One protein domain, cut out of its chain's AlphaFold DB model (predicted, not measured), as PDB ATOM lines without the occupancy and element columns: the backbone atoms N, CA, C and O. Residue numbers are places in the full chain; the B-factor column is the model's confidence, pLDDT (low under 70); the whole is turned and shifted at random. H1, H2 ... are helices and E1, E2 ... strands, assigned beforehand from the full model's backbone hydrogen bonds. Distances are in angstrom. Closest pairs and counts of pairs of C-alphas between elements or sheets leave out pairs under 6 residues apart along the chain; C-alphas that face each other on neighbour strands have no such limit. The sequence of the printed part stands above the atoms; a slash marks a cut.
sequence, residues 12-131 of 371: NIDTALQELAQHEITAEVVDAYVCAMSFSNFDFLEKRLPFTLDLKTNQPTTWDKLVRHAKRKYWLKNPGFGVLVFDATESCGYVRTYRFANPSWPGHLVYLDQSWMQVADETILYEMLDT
ATOM      1  N   ASN A  12    -120.283 167.811  80.492       93.06
ATOM      2  CA  ASN A  12    -120.397 168.974  79.616       93.06
ATOM      3  C   ASN A  12    -121.812 169.559  79.693       93.06
ATOM      4  O   ASN A  12    -122.768 168.890  79.307       93.06
ATOM      5  N   ILE A  13    -121.929 170.806  80.146       94.19
ATOM      6  CA  ILE A  13    -123.222 171.492  80.269       94.19
ATOM      7  C   ILE A  13    -123.651 172.203  78.983       94.19
ATOM      8  O   ILE A  13    -124.810 172.577  78.864       94.19
ATOM      9  N   ASP A  14    -122.757 172.379  78.007       92.38
ATOM     10  CA  ASP A  14    -123.032 173.239  76.852       92.38
ATOM     11  C   ASP A  14    -124.175 172.721  75.981       92.38
ATOM     12  O   ASP A  14    -125.003 173.512  75.543       92.38
ATOM     13  N   THR A  15    -124.247 171.405  75.745       87.62
ATOM     14  CA  THR A  15    -125.286 170.804  74.893       87.62
ATOM     15  C   THR A  15    -126.685 171.080  75.436       87.62
ATOM     16  O   THR A  15    -127.602 171.341  74.668       87.62
ATOM     17  N   ALA A  16    -126.841 171.091  76.760       84.94
ATOM     18  CA  ALA A  16    -128.120 171.368  77.401       84.94
ATOM     19  C   ALA A  16    -128.573 172.831  77.268       84.94
ATOM     20  O   ALA A  16    -129.746 173.130  77.461       84.94
ATOM     21  N   LEU A  17    -127.649 173.740  76.952       89.50
ATOM     22  CA  LEU A  17    -127.909 175.175  76.852       89.50
ATOM     23  C   LEU A  17    -128.122 175.634  75.404       89.50
ATOM     24  O   LEU A  17    -128.456 176.794  75.194       89.50
ATOM     25  N   GLN A  18    -127.921 174.757  74.412       87.75
ATOM     26  CA  GLN A  18    -127.971 175.111  72.984       87.75
ATOM     27  C   GLN A  18    -129.341 175.623  72.530       87.75
ATOM     28  O   GLN A  18    -129.403 176.450  71.626       87.75
ATOM     29  N   GLU A  19    -130.413 175.155  73.170       83.44
ATOM     30  CA  GLU A  19    -131.792 175.535  72.843       83.44
ATOM     31  C   GLU A  19    -132.216 176.875  73.470       83.44
ATOM     32  O   GLU A  19    -133.269 177.409  73.131       83.44
ATOM     33  N   LEU A  20    -131.416 177.428  74.390       85.88
ATOM     34  CA  LEU A  20    -131.718 178.692  75.060       85.88
ATOM     35  C   LEU A  20    -131.121 179.869  74.293       85.88
ATOM     36  O   LEU A  20    -129.984 179.820  73.812       85.88
ATOM     37  N   ALA A  21    -131.844 180.986  74.247       88.31
ATOM     38  CA  ALA A  21    -131.277 182.207  73.710       88.31
ATOM     39  C   ALA A  21    -130.138 182.704  74.619       88.31
ATOM     40  O   ALA A  21    -130.188 182.615  75.845       88.31
ATOM     41  N   GLN A  22    -129.104 183.314  74.032       86.56
ATOM     42  CA  GLN A  22    -127.887 183.701  74.764       86.56
ATOM     43  C   GLN A  22    -128.133 184.629  75.974       86.56
ATOM     44  O   GLN A  22    -127.320 184.668  76.907       86.56
ATOM     45  N   HIS A  23    -129.226 185.396  75.954       88.88
ATOM     46  CA  HIS A  23    -129.629 186.285  77.043       88.88
ATOM     47  C   HIS A  23    -130.322 185.547  78.203       88.88
ATOM     48  O   HIS A  23    -130.274 186.036  79.327       88.88
ATOM     49  N   GLU A  24    -130.903 184.373  77.950       89.25
ATOM     50  CA  GLU A  24    -131.569 183.522  78.949       89.25
ATOM     51  C   GLU A  24    -130.571 182.652  79.717       89.25
ATOM     52  O   GLU A  24    -130.808 182.277  80.862       89.25
ATOM     53  N   ILE A  25    -129.417 182.352  79.113       93.62
ATOM     54  CA  ILE A  25    -128.352 181.584  79.763       93.62
ATOM     55  C   ILE A  25    -127.714 182.458  80.850       93.62
ATOM     56  O   ILE A  25    -126.780 183.202  80.564       93.62
ATOM     57  N   THR A  26    -128.180 182.401  82.094       95.50
ATOM     58  CA  THR A  26    -127.505 183.017  83.255       95.50
ATOM     59  C   THR A  26    -126.791 181.956  84.095       95.50
ATOM     60  O   THR A  26    -126.992 180.761  83.892       95.50
ATOM     61  N   ALA A  27    -125.941 182.363  85.041       93.88
ATOM     62  CA  ALA A  27    -125.289 181.406  85.939       93.88
ATOM     63  C   ALA A  27    -126.307 180.658  86.815       93.88
ATOM     64  O   ALA A  27    -126.160 179.463  87.049       93.88
ATOM     65  N   GLU A  28    -127.354 181.356  87.249       94.31
ATOM     66  CA  GLU A  28    -128.469 180.811  88.015       94.31
ATOM     67  C   GLU A  28    -129.252 179.782  87.201       94.31
ATOM     68  O   GLU A  28    -129.548 178.713  87.715       94.31
ATOM     69  N   VAL A  29    -129.548 180.070  85.927       93.50
ATOM     70  CA  VAL A  29    -130.238 179.126  85.031       93.50
ATOM     71  C   VAL A  29    -129.390 177.880  84.798       93.50
ATOM     72  O   VAL A  29    -129.903 176.764  84.869       93.50
ATOM     73  N   VAL A  30    -128.085 178.054  84.578       94.94
ATOM     74  CA  VAL A  30    -127.144 176.939  84.420       94.94
ATOM     75  C   VAL A  30    -127.105 176.070  85.681       94.94
ATOM     76  O   VAL A  30    -127.267 174.854  85.583       94.94
ATOM     77  N   ASP A  31    -126.930 176.669  86.863       94.50
ATOM     78  CA  ASP A  31    -126.867 175.908  88.117       94.50
ATOM     79  C   ASP A  31    -128.214 175.265  88.464       94.50
ATOM     80  O   ASP A  31    -128.246 174.116  88.901       94.50
ATOM     81  N   ALA A  32    -129.331 175.949  88.201       91.94
ATOM     82  CA  ALA A  32    -130.675 175.410  88.393       91.94
ATOM     83  C   ALA A  32    -130.944 174.200  87.489       91.94
ATOM     84  O   ALA A  32    -131.491 173.206  87.963       91.94
ATOM     85  N   TYR A  33    -130.515 174.242  86.223       91.94
ATOM     86  CA  TYR A  33    -130.599 173.096  85.318       91.94
ATOM     87  C   TYR A  33    -129.807 171.900  85.861       91.94
ATOM     88  O   TYR A  33    -130.334 170.792  85.964       91.94
ATOM     89  N   VAL A  34    -128.554 172.123  86.268       94.00
ATOM     90  CA  VAL A  34    -127.708 171.066  86.842       94.00
ATOM     91  C   VAL A  34    -128.342 170.494  88.107       94.00
ATOM     92  O   VAL A  34    -128.388 169.275  88.265       94.00
ATOM     93  N   CYS A  35    -128.879 171.349  88.981       93.62
ATOM     94  CA  CYS A  35    -129.604 170.934  90.177       93.62
ATOM     95  C   CYS A  35    -130.817 170.061  89.829       93.62
ATOM     96  O   CYS A  35    -130.969 168.987  90.409       93.62
ATOM     97  N   ALA A  36    -131.636 170.474  88.859       90.56
ATOM     98  CA  ALA A  36    -132.824 169.735  88.434       90.56
ATOM     99  C   ALA A  36    -132.483 168.353  87.853       90.56
ATOM    100  O   ALA A  36    -133.195 167.385  88.104       90.56
ATOM    101  N   MET A  37    -131.367 168.243  87.130       91.44
ATOM    102  CA  MET A  37    -130.909 166.973  86.565       91.44
ATOM    103  C   MET A  37    -130.161 166.100  87.579       91.44
ATOM    104  O   MET A  37    -130.006 164.905  87.364       91.44
ATOM    105  N   SER A  38    -129.686 166.666  88.688       92.75
ATOM    106  CA  SER A  38    -128.711 165.999  89.556       92.75
ATOM    107  C   SER A  38    -129.192 164.698  90.198       92.75
ATOM    108  O   SER A  38    -128.375 163.809  90.432       92.75
ATOM    109  N   PHE A  39    -130.492 164.563  90.469       92.69
ATOM    110  CA  PHE A  39    -131.036 163.344  91.055       92.69
ATOM    111  C   PHE A  39    -131.118 162.240  89.995       92.69
ATOM    112  O   PHE A  39    -131.827 162.366  88.998       92.69
ATOM    113  N   SER A  40    -130.340 161.181  90.207       87.06
ATOM    114  CA  SER A  40    -130.238 159.959  89.402       87.06
ATOM    115  C   SER A  40    -129.781 160.066  87.943       87.06
ATOM    116  O   SER A  40    -129.235 159.091  87.426       87.06
ATOM    117  N   ASN A  41    -129.874 161.220  87.268       89.25
ATOM    118  CA  ASN A  41    -129.418 161.313  85.870       89.25
ATOM    119  C   ASN A  41    -127.899 161.178  85.719       89.25
ATOM    120  O   ASN A  41    -127.438 160.907  84.618       89.25
ATOM    121  N   PHE A  42    -127.116 161.360  86.785       89.75
ATOM    122  CA  PHE A  42    -125.652 161.259  86.749       89.75
ATOM    123  C   PHE A  42    -125.111 160.073  87.558       89.75
ATOM    124  O   PHE A  42    -123.917 160.028  87.854       89.75
ATOM    125  N   ASP A  43    -125.951 159.109  87.941       88.06
ATOM    126  CA  ASP A  43    -125.526 157.951  88.747       88.06
ATOM    127  C   ASP A  43    -124.631 156.981  87.973       88.06
ATOM    128  O   ASP A  43    -123.802 156.300  88.570       88.06
ATOM    129  N   PHE A  44    -124.715 156.994  86.641       86.50
ATOM    130  CA  PHE A  44    -123.845 156.208  85.764       86.50
ATOM    131  C   PHE A  44    -122.386 156.699  85.733       86.50
ATOM    132  O   PHE A  44    -121.518 156.004  85.206       86.50
ATOM    133  N   LEU A  45    -122.108 157.904  86.246       88.06
ATOM    134  CA  LEU A  45    -120.771 158.488  86.265       88.06
ATOM    135  C   LEU A  45    -120.034 158.117  87.548       88.06
ATOM    136  O   LEU A  45    -120.550 158.314  88.653       88.06
ATOM    137  N   GLU A  46    -118.784 157.681  87.398       89.06
ATOM    138  CA  GLU A  46    -117.843 157.605  88.511       89.06
ATOM    139  C   GLU A  46    -117.551 159.027  89.014       89.06
ATOM    140  O   GLU A  46    -117.198 159.917  88.233       89.06
ATOM    141  N   LYS A  47    -117.722 159.257  90.319       90.75
ATOM    142  CA  LYS A  47    -117.565 160.574  90.954       90.75
ATOM    143  C   LYS A  47    -116.331 160.582  91.848       90.75
ATOM    144  O   LYS A  47    -116.046 159.587  92.510       90.75
ATOM    145  N   ARG A  48    -115.635 161.722  91.911       90.00
ATOM    146  CA  ARG A  48    -114.458 161.908  92.783       90.00
ATOM    147  C   ARG A  48    -114.812 161.769  94.257       90.00
ATOM    148  O   ARG A  48    -114.149 161.044  94.988       90.00
ATOM    149  N   LEU A  49    -115.880 162.448  94.667       93.62
ATOM    150  CA  LEU A  49    -116.579 162.206  95.921       93.62
ATOM    151  C   LEU A  49    -118.037 161.851  95.591       93.62
ATOM    152  O   LEU A  49    -118.599 162.435  94.659       93.62
ATOM    153  N   PRO A  50    -118.692 160.953  96.351       93.25
ATOM    154  CA  PRO A  50    -120.074 160.540  96.077       93.25
ATOM    155  C   PRO A  50    -121.082 161.695  95.992       93.25
ATOM    156  O   PRO A  50    -122.074 161.587  95.281       93.25
ATOM    157  N   PHE A  51    -120.793 162.805  96.675       95.12
ATOM    158  CA  PHE A  51    -121.623 164.006  96.790       95.12
ATOM    159  C   PHE A  51    -121.076 165.211  96.004       95.12
ATOM    160  O   PHE A  51    -121.508 166.342  96.228       95.12
ATOM    161  N   THR A  52    -120.142 165.002  95.068       95.75
ATOM    162  CA  THR A  52    -119.669 166.058  94.153       95.75
ATOM    163  C   THR A  52    -120.046 165.772  92.704       95.75
ATOM    164  O   THR A  52    -119.836 164.656  92.229       95.75
ATOM    165  N   LEU A  53    -120.526 166.789  91.984       95.75
ATOM    166  CA  LEU A  53    -120.671 166.763  90.525       95.75
ATOM    167  C   LEU A  53    -119.626 167.666  89.887       95.75
ATOM    168  O   LEU A  53    -119.545 168.852  90.209       95.75
ATOM    169  N   ASP A  54    -118.861 167.107  88.956       94.81
ATOM    170  CA  ASP A  54    -117.803 167.824  88.259       94.81
ATOM    171  C   ASP A  54    -118.238 168.168  86.840       94.81
ATOM    172  O   ASP A  54    -118.502 167.295  86.012       94.81
ATOM    173  N   LEU A  55    -118.317 169.463  86.562       95.75
ATOM    174  CA  LEU A  55    -118.923 170.023  85.365       95.75
ATOM    175  C   LEU A  55    -117.907 170.842  84.573       95.75
ATOM    176  O   LEU A  55    -116.952 171.409  85.117       95.75
ATOM    177  N   LYS A  56    -118.138 170.939  83.266       94.25
ATOM    178  CA  LYS A  56    -117.376 171.799  82.365       94.25
ATOM    179  C   LYS A  56    -118.263 172.548  81.388       94.25
ATOM    180  O   LYS A  56    -119.297 172.044  80.958       94.25
ATOM    181  N   THR A  57    -117.775 173.712  80.981       93.25
ATOM    182  CA  THR A  57    -118.250 174.449  79.808       93.25
ATOM    183  C   THR A  57    -117.071 174.755  78.888       93.25
ATOM    184  O   THR A  57    -115.953 175.007  79.343       93.25
ATOM    185  N   ASN A  58    -117.313 174.702  77.583       91.69
ATOM    186  CA  ASN A  58    -116.391 175.139  76.539       91.69
ATOM    187  C   ASN A  58    -116.734 176.556  76.053       91.69
ATOM    188  O   ASN A  58    -115.995 177.108  75.243       91.69
ATOM    189  N   GLN A  59    -117.839 177.145  76.527       91.38
ATOM    190  CA  GLN A  59    -118.324 178.453  76.100       91.38
ATOM    191  C   GLN A  59    -117.762 179.562  77.000       91.38
ATOM    192  O   GLN A  59    -118.133 179.639  78.176       91.38
ATOM    193  N   PRO A  60    -116.903 180.462  76.477       90.25
ATOM    194  CA  PRO A  60    -116.318 181.544  77.272       90.25
ATOM    195  C   PRO A  60    -117.366 182.435  77.942       90.25
ATOM    196  O   PRO A  60    -117.225 182.817  79.096       90.25
ATOM    197  N   THR A  61    -118.468 182.712  77.244       90.69
ATOM    198  CA  THR A  61    -119.551 183.559  77.757       90.69
ATOM    199  C   THR A  61    -120.296 182.916  78.929       90.69
ATOM    200  O   THR A  61    -120.659 183.613  79.875       90.69
ATOM    201  N   THR A  62    -120.510 181.599  78.895       93.25
ATOM    202  CA  THR A  62    -121.092 180.836  80.010       93.25
ATOM    203  C   THR A  62    -120.136 180.814  81.196       93.25
ATOM    204  O   THR A  62    -120.548 181.078  82.324       93.25
ATOM    205  N   TRP A  63    -118.847 180.575  80.942       93.00
ATOM    206  CA  TRP A  63    -117.816 180.628  81.973       93.00
ATOM    207  C   TRP A  63    -117.752 181.992  82.665       93.00
ATOM    208  O   TRP A  63    -117.804 182.049  83.890       93.00
ATOM    209  N   ASP A  64    -117.734 183.091  81.911       90.75
ATOM    210  CA  ASP A  64    -117.709 184.452  82.459       90.75
ATOM    211  C   ASP A  64    -118.895 184.725  83.392       90.75
ATOM    212  O   ASP A  64    -118.739 185.323  84.462       90.75
ATOM    213  N   LYS A  65    -120.091 184.264  83.005       93.19
ATOM    214  CA  LYS A  65    -121.303 184.373  83.826       93.19
ATOM    215  C   LYS A  65    -121.154 183.577  85.126       93.19
ATOM    216  O   LYS A  65    -121.403 184.127  86.199       93.19
ATOM    217  N   LEU A  66    -120.679 182.331  85.049       94.19
ATOM    218  CA  LEU A  66    -120.427 181.488  86.224       94.19
ATOM    219  C   LEU A  66    -119.370 182.103  87.154       94.19
ATOM    220  O   LEU A  66    -119.588 182.157  88.363       94.19
ATOM    221  N   VAL A  67    -118.259 182.624  86.622       92.62
ATOM    222  CA  VAL A  67    -117.185 183.257  87.412       92.62
ATOM    223  C   VAL A  67    -117.699 184.471  88.184       92.62
ATOM    224  O   VAL A  67    -117.289 184.690  89.328       92.62
ATOM    225  N   ARG A  68    -118.577 185.281  87.583       90.69
ATOM    226  CA  ARG A  68    -119.161 186.460  88.246       90.69
ATOM    227  C   ARG A  68    -120.122 186.075  89.366       90.69
ATOM    228  O   ARG A  68    -120.139 186.758  90.385       90.69
ATOM    229  N   HIS A  69    -120.874 184.991  89.190       93.12
ATOM    230  CA  HIS A  69    -121.876 184.541  90.154       93.12
ATOM    231  C   HIS A  69    -121.294 183.697  91.303       93.12
ATOM    232  O   HIS A  69    -121.768 183.767  92.435       93.12
ATOM    233  N   ALA A  70    -120.262 182.890  91.036       93.62
ATOM    234  CA  ALA A  70    -119.713 181.952  92.010       93.62
ATOM    235  C   ALA A  70    -119.192 182.652  93.277       93.62
ATOM    236  O   ALA A  70    -118.393 183.588  93.208       93.62
ATOM    237  N   LYS A  71    -119.585 182.140  94.448       92.94
ATOM    238  CA  LYS A  71    -119.117 182.639  95.754       92.94
ATOM    239  C   LYS A  71    -117.748 182.086  96.137       92.94
ATOM    240  O   LYS A  71    -116.958 182.781  96.768       92.94
ATOM    241  N   ARG A  72    -117.463 180.837  95.758       94.00
ATOM    242  CA  ARG A  72    -116.206 180.143  96.054       94.00
ATOM    243  C   ARG A  72    -115.451 179.891  94.754       94.00
ATOM    244  O   ARG A  72    -115.962 179.228  93.852       94.00
ATOM    245  N   LYS A  73    -114.240 180.438  94.666       93.81
ATOM    246  CA  LYS A  73    -113.386 180.380  93.477       93.81
ATOM    247  C   LYS A  73    -112.007 179.912  93.899       93.81
ATOM    248  O   LYS A  73    -111.394 180.524  94.774       93.81
ATOM    249  N   TYR A  74    -111.540 178.834  93.290       93.12
ATOM    250  CA  TYR A  74    -110.277 178.195  93.627       93.12
ATOM    251  C   TYR A  74    -109.362 178.180  92.420       93.12
ATOM    252  O   TYR A  74    -109.754 177.740  91.343       93.12
ATOM    253  N   TRP A  75    -108.147 178.679  92.593       91.50
ATOM    254  CA  TRP A  75    -107.109 178.568  91.586       91.50
ATOM    255  C   TRP A  75    -106.168 177.437  91.967       91.50
ATOM    256  O   TRP A  75    -105.527 177.490  93.019       91.50
ATOM    257  N   LEU A  76    -106.087 176.421  91.114       89.44
ATOM    258  CA  LEU A  76    -105.183 175.299  91.306       89.44
ATOM    259  C   LEU A  76    -103.825 175.656  90.724       89.44
ATOM    260  O   LEU A  76    -103.702 175.812  89.510       89.44
ATOM    261  N   LYS A  77    -102.805 175.772  91.576       86.38
ATOM    262  CA  LYS A  77    -101.442 176.117  91.143       86.38
ATOM    263  C   LYS A  77    -100.888 175.084  90.169       86.38
ATOM    264  O   LYS A  77    -100.322 175.460  89.150       86.38
ATOM    265  N   ASN A  78    -101.115 173.807  90.463       77.94
ATOM    266  CA  ASN A  78    -100.786 172.689  89.594       77.94
ATOM    267  C   ASN A  78    -102.088 171.943  89.265       77.94
ATOM    268  O   ASN A  78    -102.688 171.368  90.173       77.94
ATOM    269  N   PRO A  79    -102.570 171.962  88.009       72.88
ATOM    270  CA  PRO A  79    -101.851 172.303  86.776       72.88
ATOM    271  C   PRO A  79    -102.096 173.726  86.223       72.88
ATOM    272  O   PRO A  79    -101.733 173.986  85.080       72.88
ATOM    273  N   GLY A  80    -102.682 174.651  86.992       81.69
ATOM    274  CA  GLY A  80    -102.855 176.048  86.567       81.69
ATOM    275  C   GLY A  80    -104.217 176.336  85.938       81.69
ATOM    276  O   GLY A  80    -104.282 176.788  84.799       81.69
ATOM    277  N   PHE A  81    -105.310 176.071  86.657       85.69
ATOM    278  CA  PHE A  81    -106.655 176.435  86.200       85.69
ATOM    279  C   PHE A  81    -107.608 176.771  87.347       85.69
ATOM    280  O   PHE A  81    -107.378 176.436  88.510       85.69
ATOM    281  N   GLY A  82    -108.711 177.431  86.992       89.06
ATOM    282  CA  GLY A  82    -109.760 177.827  87.919       89.06
ATOM    283  C   GLY A  82    -110.867 176.782  88.084       89.06
ATOM    284  O   GLY A  82    -111.363 176.233  87.100       89.06
ATOM    285  N   VAL A  83    -111.300 176.566  89.325       93.38
ATOM    286  CA  VAL A  83    -112.494 175.798  89.695       93.38
ATOM    287  C   VAL A  83    -113.463 176.697  90.456       93.38
ATOM    288  O   VAL A  83    -113.098 177.334  91.445       93.38
ATOM    289  N   LEU A  84    -114.714 176.732  90.010       95.44
ATOM    290  CA  LEU A  84    -115.806 177.387  90.728       95.44
ATOM    291  C   LEU A  84    -116.550 176.338  91.543       95.44
ATOM    292  O   LEU A  84    -116.843 175.266  91.021       95.44
ATOM    293  N   VAL A  85    -116.867 176.641  92.798       96.75
ATOM    294  CA  VAL A  85    -117.598 175.726  93.682       96.75
ATOM    295  C   VAL A  85    -118.932 176.349  94.062       96.75
ATOM    296  O   VAL A  85    -118.991 177.455  94.601       96.75
ATOM    297  N   PHE A  86    -119.997 175.610  93.774       97.25
ATOM    298  CA  PHE A  86    -121.362 175.907  94.170       97.25
ATOM    299  C   PHE A  86    -121.758 174.901  95.248       97.25
ATOM    300  O   PHE A  86    -121.675 173.686  95.049       97.25
ATOM    301  N   ASP A  87    -122.140 175.418  96.412       95.69
ATOM    302  CA  ASP A  87    -122.471 174.592  97.566       95.69
ATOM    303  C   ASP A  87    -123.774 173.809  97.342       95.69
ATOM    304  O   ASP A  87    -124.625 174.172  96.517       95.69
ATOM    305  N   ALA A  88    -123.939 172.729  98.103       94.88
ATOM    306  CA  ALA A  88    -125.215 172.034  98.186       94.88
ATOM    307  C   ALA A  88    -126.324 173.010  98.620       94.88
ATOM    308  O   ALA A  88    -126.106 173.931  99.410       94.88
ATOM    309  N   THR A  89    -127.519 172.811  98.079       90.44
ATOM    310  CA  THR A  89    -128.719 173.593  98.388       90.44
ATOM    311  C   THR A  89    -129.850 172.650  98.776       90.44
ATOM    312  O   THR A  89    -129.760 171.441  98.572       90.44
ATOM    313  N   GLU A  90    -130.962 173.193  99.267       83.38
ATOM    314  CA  GLU A  90    -132.177 172.400  99.514       83.38
ATOM    315  C   GLU A  90    -132.682 171.691  98.245       83.38
ATOM    316  O   GLU A  90    -133.260 170.609  98.313       83.38
ATOM    317  N   SER A  91    -132.431 172.278  97.069       83.75
ATOM    318  CA  SER A  91    -132.845 171.715  95.780       83.75
ATOM    319  C   SER A  91    -131.850 170.691  95.221       83.75
ATOM    320  O   SER A  91    -132.232 169.867  94.395       83.75
ATOM    321  N   CYS A  92    -130.590 170.701  95.666       94.25
ATOM    322  CA  CYS A  92    -129.542 169.807  95.175       94.25
ATOM    323  C   CYS A  92    -128.503 169.522  96.262       94.25
ATOM    324  O   CYS A  92    -127.713 170.396  96.621       94.25
ATOM    325  N   GLY A  93    -128.461 168.276  96.735       95.62
ATOM    326  CA  GLY A  93    -127.520 167.826  97.764       95.62
ATOM    327  C   GLY A  93    -126.069 167.720  97.294       95.62
ATOM    328  O   GLY A  93    -125.174 167.569  98.120       95.62
ATOM    329  N   TYR A  94    -125.814 167.806  95.986       97.25
ATOM    330  CA  TYR A  94    -124.461 167.783  95.444       97.25
ATOM    331  C   TYR A  94    -123.744 169.117  95.632       97.25
ATOM    332  O   TYR A  94    -124.295 170.179  95.345       97.25
ATOM    333  N   VAL A  95    -122.460 169.053  95.976       97.50
ATOM    334  CA  VAL A  95    -121.522 170.149  95.715       97.50
ATOM    335  C   VAL A  95    -121.165 170.120  94.230       97.50
ATOM    336  O   VAL A  95    -120.749 169.089  93.704       97.50
ATOM    337  N   ARG A  96    -121.334 171.240  93.532       97.06
ATOM    338  CA  ARG A  96    -121.152 171.321  92.077       97.06
ATOM    339  C   ARG A  96    -119.873 172.092  91.786       97.06
ATOM    340  O   ARG A  96    -119.709 173.222  92.249       97.06
ATOM    341  N   THR A  97    -118.952 171.484  91.048       96.94
ATOM    342  CA  THR A  97    -117.704 172.129  90.634       96.94
ATOM    343  C   THR A  97    -117.748 172.436  89.143       96.94
ATOM    344  O   THR A  97    -118.069 171.567  88.342       96.94
ATOM    345  N   TYR A  98    -117.428 173.666  88.744       95.75
ATOM    346  CA  TYR A  98    -117.410 174.073  87.338       95.75
ATOM    347  C   TYR A  98    -115.995 174.427  86.902       95.75
ATOM    348  O   TYR A  98    -115.283 175.165  87.589       95.75
ATOM    349  N   ARG A  99    -115.609 173.927  85.726       92.44
ATOM    350  CA  ARG A  99    -114.318 174.185  85.079       92.44
ATOM    351  C   ARG A  99    -114.516 174.720  83.666       92.44
ATOM    352  O   ARG A  99    -115.462 174.343  82.970       92.44
ATOM    353  N   PHE A 100    -113.579 175.539  83.211       91.06
ATOM    354  CA  PHE A 100    -113.467 175.839  81.791       91.06
ATOM    355  C   PHE A 100    -112.666 174.736  81.095       91.06
ATOM    356  O   PHE A 100    -111.604 174.343  81.573       91.06
ATOM    357  N   ALA A 101    -113.177 174.218  79.980       84.00
ATOM    358  CA  ALA A 101    -112.603 173.037  79.339       84.00
ATOM    359  C   ALA A 101    -111.202 173.261  78.743       84.00
ATOM    360  O   ALA A 101    -110.425 172.313  78.660       84.00
ATOM    361  N   ASN A 102    -110.876 174.492  78.335       78.81
ATOM    362  CA  ASN A 102    -109.568 174.834  77.779       78.81
ATOM    363  C   ASN A 102    -108.794 175.774  78.722       78.81
ATOM    364  O   ASN A 102    -108.946 176.996  78.615       78.81
ATOM    365  N   PRO A 103    -107.926 175.245  79.602       67.94
ATOM    366  CA  PRO A 103    -107.133 176.056  80.523       67.94
ATOM    367  C   PRO A 103    -106.101 176.946  79.815       67.94
ATOM    368  O   PRO A 103    -105.472 177.763  80.460       67.94
ATOM    369  N   SER A 104    -105.925 176.856  78.496       68.25
ATOM    370  CA  SER A 104    -105.052 177.766  77.742       68.25
ATOM    371  C   SER A 104    -105.763 179.044  77.270       68.25
ATOM    372  O   SER A 104    -105.134 179.896  76.645       68.25
ATOM    373  N   TRP A 105    -107.072 179.206  77.512       71.25
ATOM    374  CA  TRP A 105    -107.840 180.355  77.013       71.25
ATOM    375  C   TRP A 105    -107.522 181.652  77.773       71.25
ATOM    376  O   TRP A 105    -107.919 181.760  78.925       71.25
ATOM    377  N   PRO A 106    -106.916 182.691  77.172       65.50
ATOM    378  CA  PRO A 106    -106.345 183.834  77.906       65.50
ATOM    379  C   PRO A 106    -107.279 184.537  78.905       65.50
ATOM    380  O   PRO A 106    -106.818 185.031  79.932       65.50
ATOM    381  N   GLY A 107    -108.592 184.546  78.643       64.56
ATOM    382  CA  GLY A 107    -109.585 185.164  79.521       64.56
ATOM    383  C   GLY A 107    -109.682 184.535  80.916       64.56
ATOM    384  O   GLY A 107    -110.038 185.235  81.857       64.56
ATOM    385  N   HIS A 108    -109.289 183.269  81.108       67.31
ATOM    386  CA  HIS A 108    -109.310 182.647  82.439       67.31
ATOM    387  C   HIS A 108    -108.280 183.268  83.406       67.31
ATOM    388  O   HIS A 108    -108.537 183.319  84.608       67.31
ATOM    389  N   LEU A 109    -107.156 183.790  82.889       65.31
ATOM    390  CA  LEU A 109    -106.106 184.448  83.681       65.31
ATOM    391  C   LEU A 109    -106.506 185.856  84.126       65.31
ATOM    392  O   LEU A 109    -106.062 186.314  85.174       65.31
ATOM    393  N   VAL A 110    -107.371 186.531  83.361       62.38
ATOM    394  CA  VAL A 110    -107.863 187.885  83.677       62.38
ATOM    395  C   VAL A 110    -108.618 187.901  85.012       62.38
ATOM    396  O   VAL A 110    -108.630 188.909  85.712       62.38
ATOM    397  N   TYR A 111    -109.196 186.769  85.418       66.62
ATOM    398  CA  TYR A 111    -109.963 186.653  86.656       66.62
ATOM    399  C   TYR A 111    -109.119 186.465  87.923       66.62
ATOM    400  O   TYR A 111    -109.686 186.494  89.015       66.62
ATOM    401  N   LEU A 112    -107.794 186.315  87.812       66.19
ATOM    402  CA  LEU A 112    -106.875 186.109  88.942       66.19
ATOM    403  C   LEU A 112    -106.713 187.323  89.876       66.19
ATOM    404  O   LEU A 112    -106.047 187.208  90.905       66.19
ATOM    405  N   ASP A 113    -107.322 188.464  89.551       60.81
ATOM    406  CA  ASP A 113    -107.177 189.746  90.251       60.81
ATOM    407  C   ASP A 113    -107.922 189.790  91.611       60.81
ATOM    408  O   ASP A 113    -108.842 190.562  91.825       60.81
ATOM    409  N   GLN A 114    -107.493 188.950  92.564       55.78
ATOM    410  CA  GLN A 114    -107.651 189.099  94.031       55.78
ATOM    411  C   GLN A 114    -108.815 188.394  94.761       55.78
ATOM    412  O   GLN A 114    -108.802 188.374  95.989       55.78
ATOM    413  N   SER A 115    -109.764 187.728  94.088       77.00
ATOM    414  CA  SER A 115    -110.857 186.987  94.782       77.00
ATOM    415  C   SER A 115    -110.724 185.456  94.801       77.00
ATOM    416  O   SER A 115    -111.564 184.770  95.385       77.00
ATOM    417  N   TRP A 116    -109.684 184.901  94.174       90.50
ATOM    418  CA  TRP A 116    -109.501 183.453  94.048       90.50
ATOM    419  C   TRP A 116    -108.618 182.895  95.160       90.50
ATOM    420  O   TRP A 116    -107.481 183.331  95.349       90.50
ATOM    421  N   MET A 117    -109.116 181.874  95.854       91.81
ATOM    422  CA  MET A 117    -108.338 181.143  96.844       91.81
ATOM    423  C   MET A 117    -107.335 180.226  96.146       91.81
ATOM    424  O   MET A 117    -107.693 179.404  95.307       91.81
ATOM    425  N   GLN A 118    -106.066 180.367  96.503       91.25
ATOM    426  CA  GLN A 118    -104.979 179.588  95.921       91.25
ATOM    427  C   GLN A 118    -104.886 178.219  96.605       91.25
ATOM    428  O   GLN A 118    -104.682 178.153  97.816       91.25
ATOM    429  N   VAL A 119    -104.982 177.141  95.832       92.69
ATOM    430  CA  VAL A 119    -104.886 175.751  96.307       92.69
ATOM    431  C   VAL A 119    -103.790 175.036  95.520       92.69
ATOM    432  O   VAL A 119    -103.544 175.355  94.357       92.69
ATOM    433  N   ALA A 120    -103.062 174.125  96.168       91.19
ATOM    434  CA  ALA A 120    -101.901 173.476  95.557       91.19
ATOM    435  C   ALA A 120    -102.285 172.669  94.308       91.19
ATOM    436  O   ALA A 120    -101.707 172.878  93.240       91.19
ATOM    437  N   ASP A 121    -103.282 171.800  94.446       90.25
ATOM    438  CA  ASP A 121    -103.738 170.874  93.417       90.25
ATOM    439  C   ASP A 121    -105.187 170.425  93.674       90.25
ATOM    440  O   ASP A 121    -105.846 170.865  94.622       90.25
ATOM    441  N   GLU A 122    -105.697 169.552  92.802       89.69
ATOM    442  CA  GLU A 122    -107.034 168.977  92.948       89.69
ATOM    443  C   GLU A 122    -107.184 168.142  94.227       89.69
ATOM    444  O   GLU A 122    -108.257 168.170  94.821       89.69
ATOM    445  N   THR A 123    -106.144 167.445  94.697       91.50
ATOM    446  CA  THR A 123    -106.225 166.599  95.903       91.50
ATOM    447  C   THR A 123    -106.637 167.434  97.101       91.50
ATOM    448  O   THR A 123    -107.646 167.141  97.738       91.50
ATOM    449  N   ILE A 124    -105.916 168.531  97.338       93.81
ATOM    450  CA  ILE A 124    -106.203 169.437  98.450       93.81
ATOM    451  C   ILE A 124    -107.589 170.068  98.294       93.81
ATOM    452  O   ILE A 124    -108.316 170.203  99.276       93.81
ATOM    453  N   LEU A 125    -107.997 170.422  97.067       94.44
ATOM    454  CA  LEU A 125    -109.342 170.948  96.837       94.44
ATOM    455  C   LEU A 125    -110.415 169.939  97.274       94.44
ATOM    456  O   LEU A 125    -111.322 170.318  98.007       94.44
ATOM    457  N   TYR A 126    -110.326 168.674  96.857       94.69
ATOM    458  CA  TYR A 126    -111.332 167.674  97.224       94.69
ATOM    459  C   TYR A 126    -111.265 167.282  98.703       94.69
ATOM    460  O   TYR A 126    -112.318 167.080  99.295       94.69
ATOM    461  N   GLU A 127    -110.091 167.279  99.338       95.44
ATOM    462  CA  GLU A 127    -109.980 167.145 100.801       95.44
ATOM    463  C   GLU A 127    -110.722 168.277 101.533       95.44
ATOM    464  O   GLU A 127    -111.415 168.031 102.518       95.44
ATOM    465  N   MET A 128    -110.656 169.514 101.025       95.62
ATOM    466  CA  MET A 128    -111.417 170.643 101.578       95.62
ATOM    467  C   MET A 128    -112.932 170.519 101.357       95.62
ATOM    468  O   MET A 128    -113.712 171.069 102.136       95.62
ATOM    469  N   LEU A 129    -113.365 169.857 100.280       95.81
ATOM    470  CA  LEU A 129    -114.784 169.599 100.008       95.81
ATOM    471  C   LEU A 129    -115.317 168.391 100.789       95.81
ATOM    472  O   LEU A 129    -116.527 168.330 101.040       95.81
ATOM    473  N   ASP A 130    -114.433 167.475 101.198       96.81
ATOM    474  CA  ASP A 130    -114.750 166.236 101.908       96.81
ATOM    475  C   ASP A 130    -115.088 166.450 103.388       96.81
ATOM    476  O   ASP A 130    -114.431 165.959 104.308       96.81
ATOM    477  N   THR A 131    -116.150 167.212 103.635       95.88
ATOM    478  CA  THR A 131    -116.618 167.509 104.988       95.88
ATOM    479  C   THR A 131    -117.760 166.584 105.402       95.88
ATOM    480  O   THR A 131    -118.591 166.176 104.587       95.88
TER     481      THR A 131
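What this domain is: This is residues 12 to 131 of the 371 residues of an uncharacterized protein of Janthinobacterium sp. K2C7 (UniProt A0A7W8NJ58). A strongly twisted sheet of five strands runs through the domain; H3 lies slantwise over E4 and E3, and H5 packs on E2 and E5, apart from H3. H2 begins beside H3, with Ala 27 close to Leu 66, and runs off at about a right angle to it, its residues 31 to 35 near E4 and E1, while short H1 sits by Thr 57 of E1. The printed part has 120 residues, with five named helices and five named strands in the order H1 H2 E1 H3 E2 E3 E4 H4 E5 H5; the sheet runs E1 E4 E3 E2 E5, mixed, and the class is mixed, helices and strands. It is compact, with a radius of gyration of the C-alphas of 13.9 A and spans of 34 by 32 by 23 A.

Where its parts are: Find C-alpha 14 at (-123.032, 173.239, 76.852), where H1, residues 14 to 17, begins. H2 follows, residues 27 to 37, 15.5 A long. E1 is residues 52 to 57, 16.7 A, and H3 residues 60 to 69, 14.3 A, from C-alpha 60 at (-116.318, 181.544, 77.272). E2 is residues 72 to 76, 12.9 A; E3 residues 81 to 86, 16.7 A; E4 residues 95 to 100, 17.1 A. H4 is residues 107 to 110, E5 residues 117 to 119, and H5, residues 122 to 129, 10.5 A, ends at C-alpha 129 (-114.784, 169.599, 100.008).

How they stand to each other: Begin at edge strand E1: it is parallel to E4, N 55 and O 97 being 2.8 A apart. E2, E3 and E4 form a meander, each strand the antiparallel neighbour of the one before, in two hairpins; look at N 98 and O 84, 2.8 A, and N 83 and O 74, 2.8 A. E5, the other edge strand, is parallel to E2, with N 75 and O 117 at 2.8 A. E1, H3, E2 and E4, H4, E5 are split strand-helix-strand units, each with a helix between its two strands along the chain and other strands between them in the sheet, and both crossovers are right-handed. H3 on one face makes two layers, a helix over a sheet, at a height over the sheet of 9.1 A. H2 touches H3, about perpendicular at 87 degrees, closest C-alphas Ala 27 and Leu 66, 4.9 A; it only grazes the sheet with residues 31 to 35. H1 is only just not on the sheet, with 4 pairs of C-alphas within 10 A. H4 only grazes the sheet with residues 108 to 109. H5 is on the sheet; its closest C-alphas to E5 are Leu 125 and Val 119, 6.6 A. In H2, H3 and H5 every O i to N i+4 pair is within hydrogen-bond range; H1 and H4 are too short for such a pair.

The domain as a whole: The C-alphas farthest apart, those of Phe 44 and Asp 113, are 37.7 A apart. The printed part has no cut. Look along residues 38 to 51 for the long link, H2 to E1. The mean pLDDT of the printed part is 88.7; residues 103 to 104 and 106 to 114 are under 70.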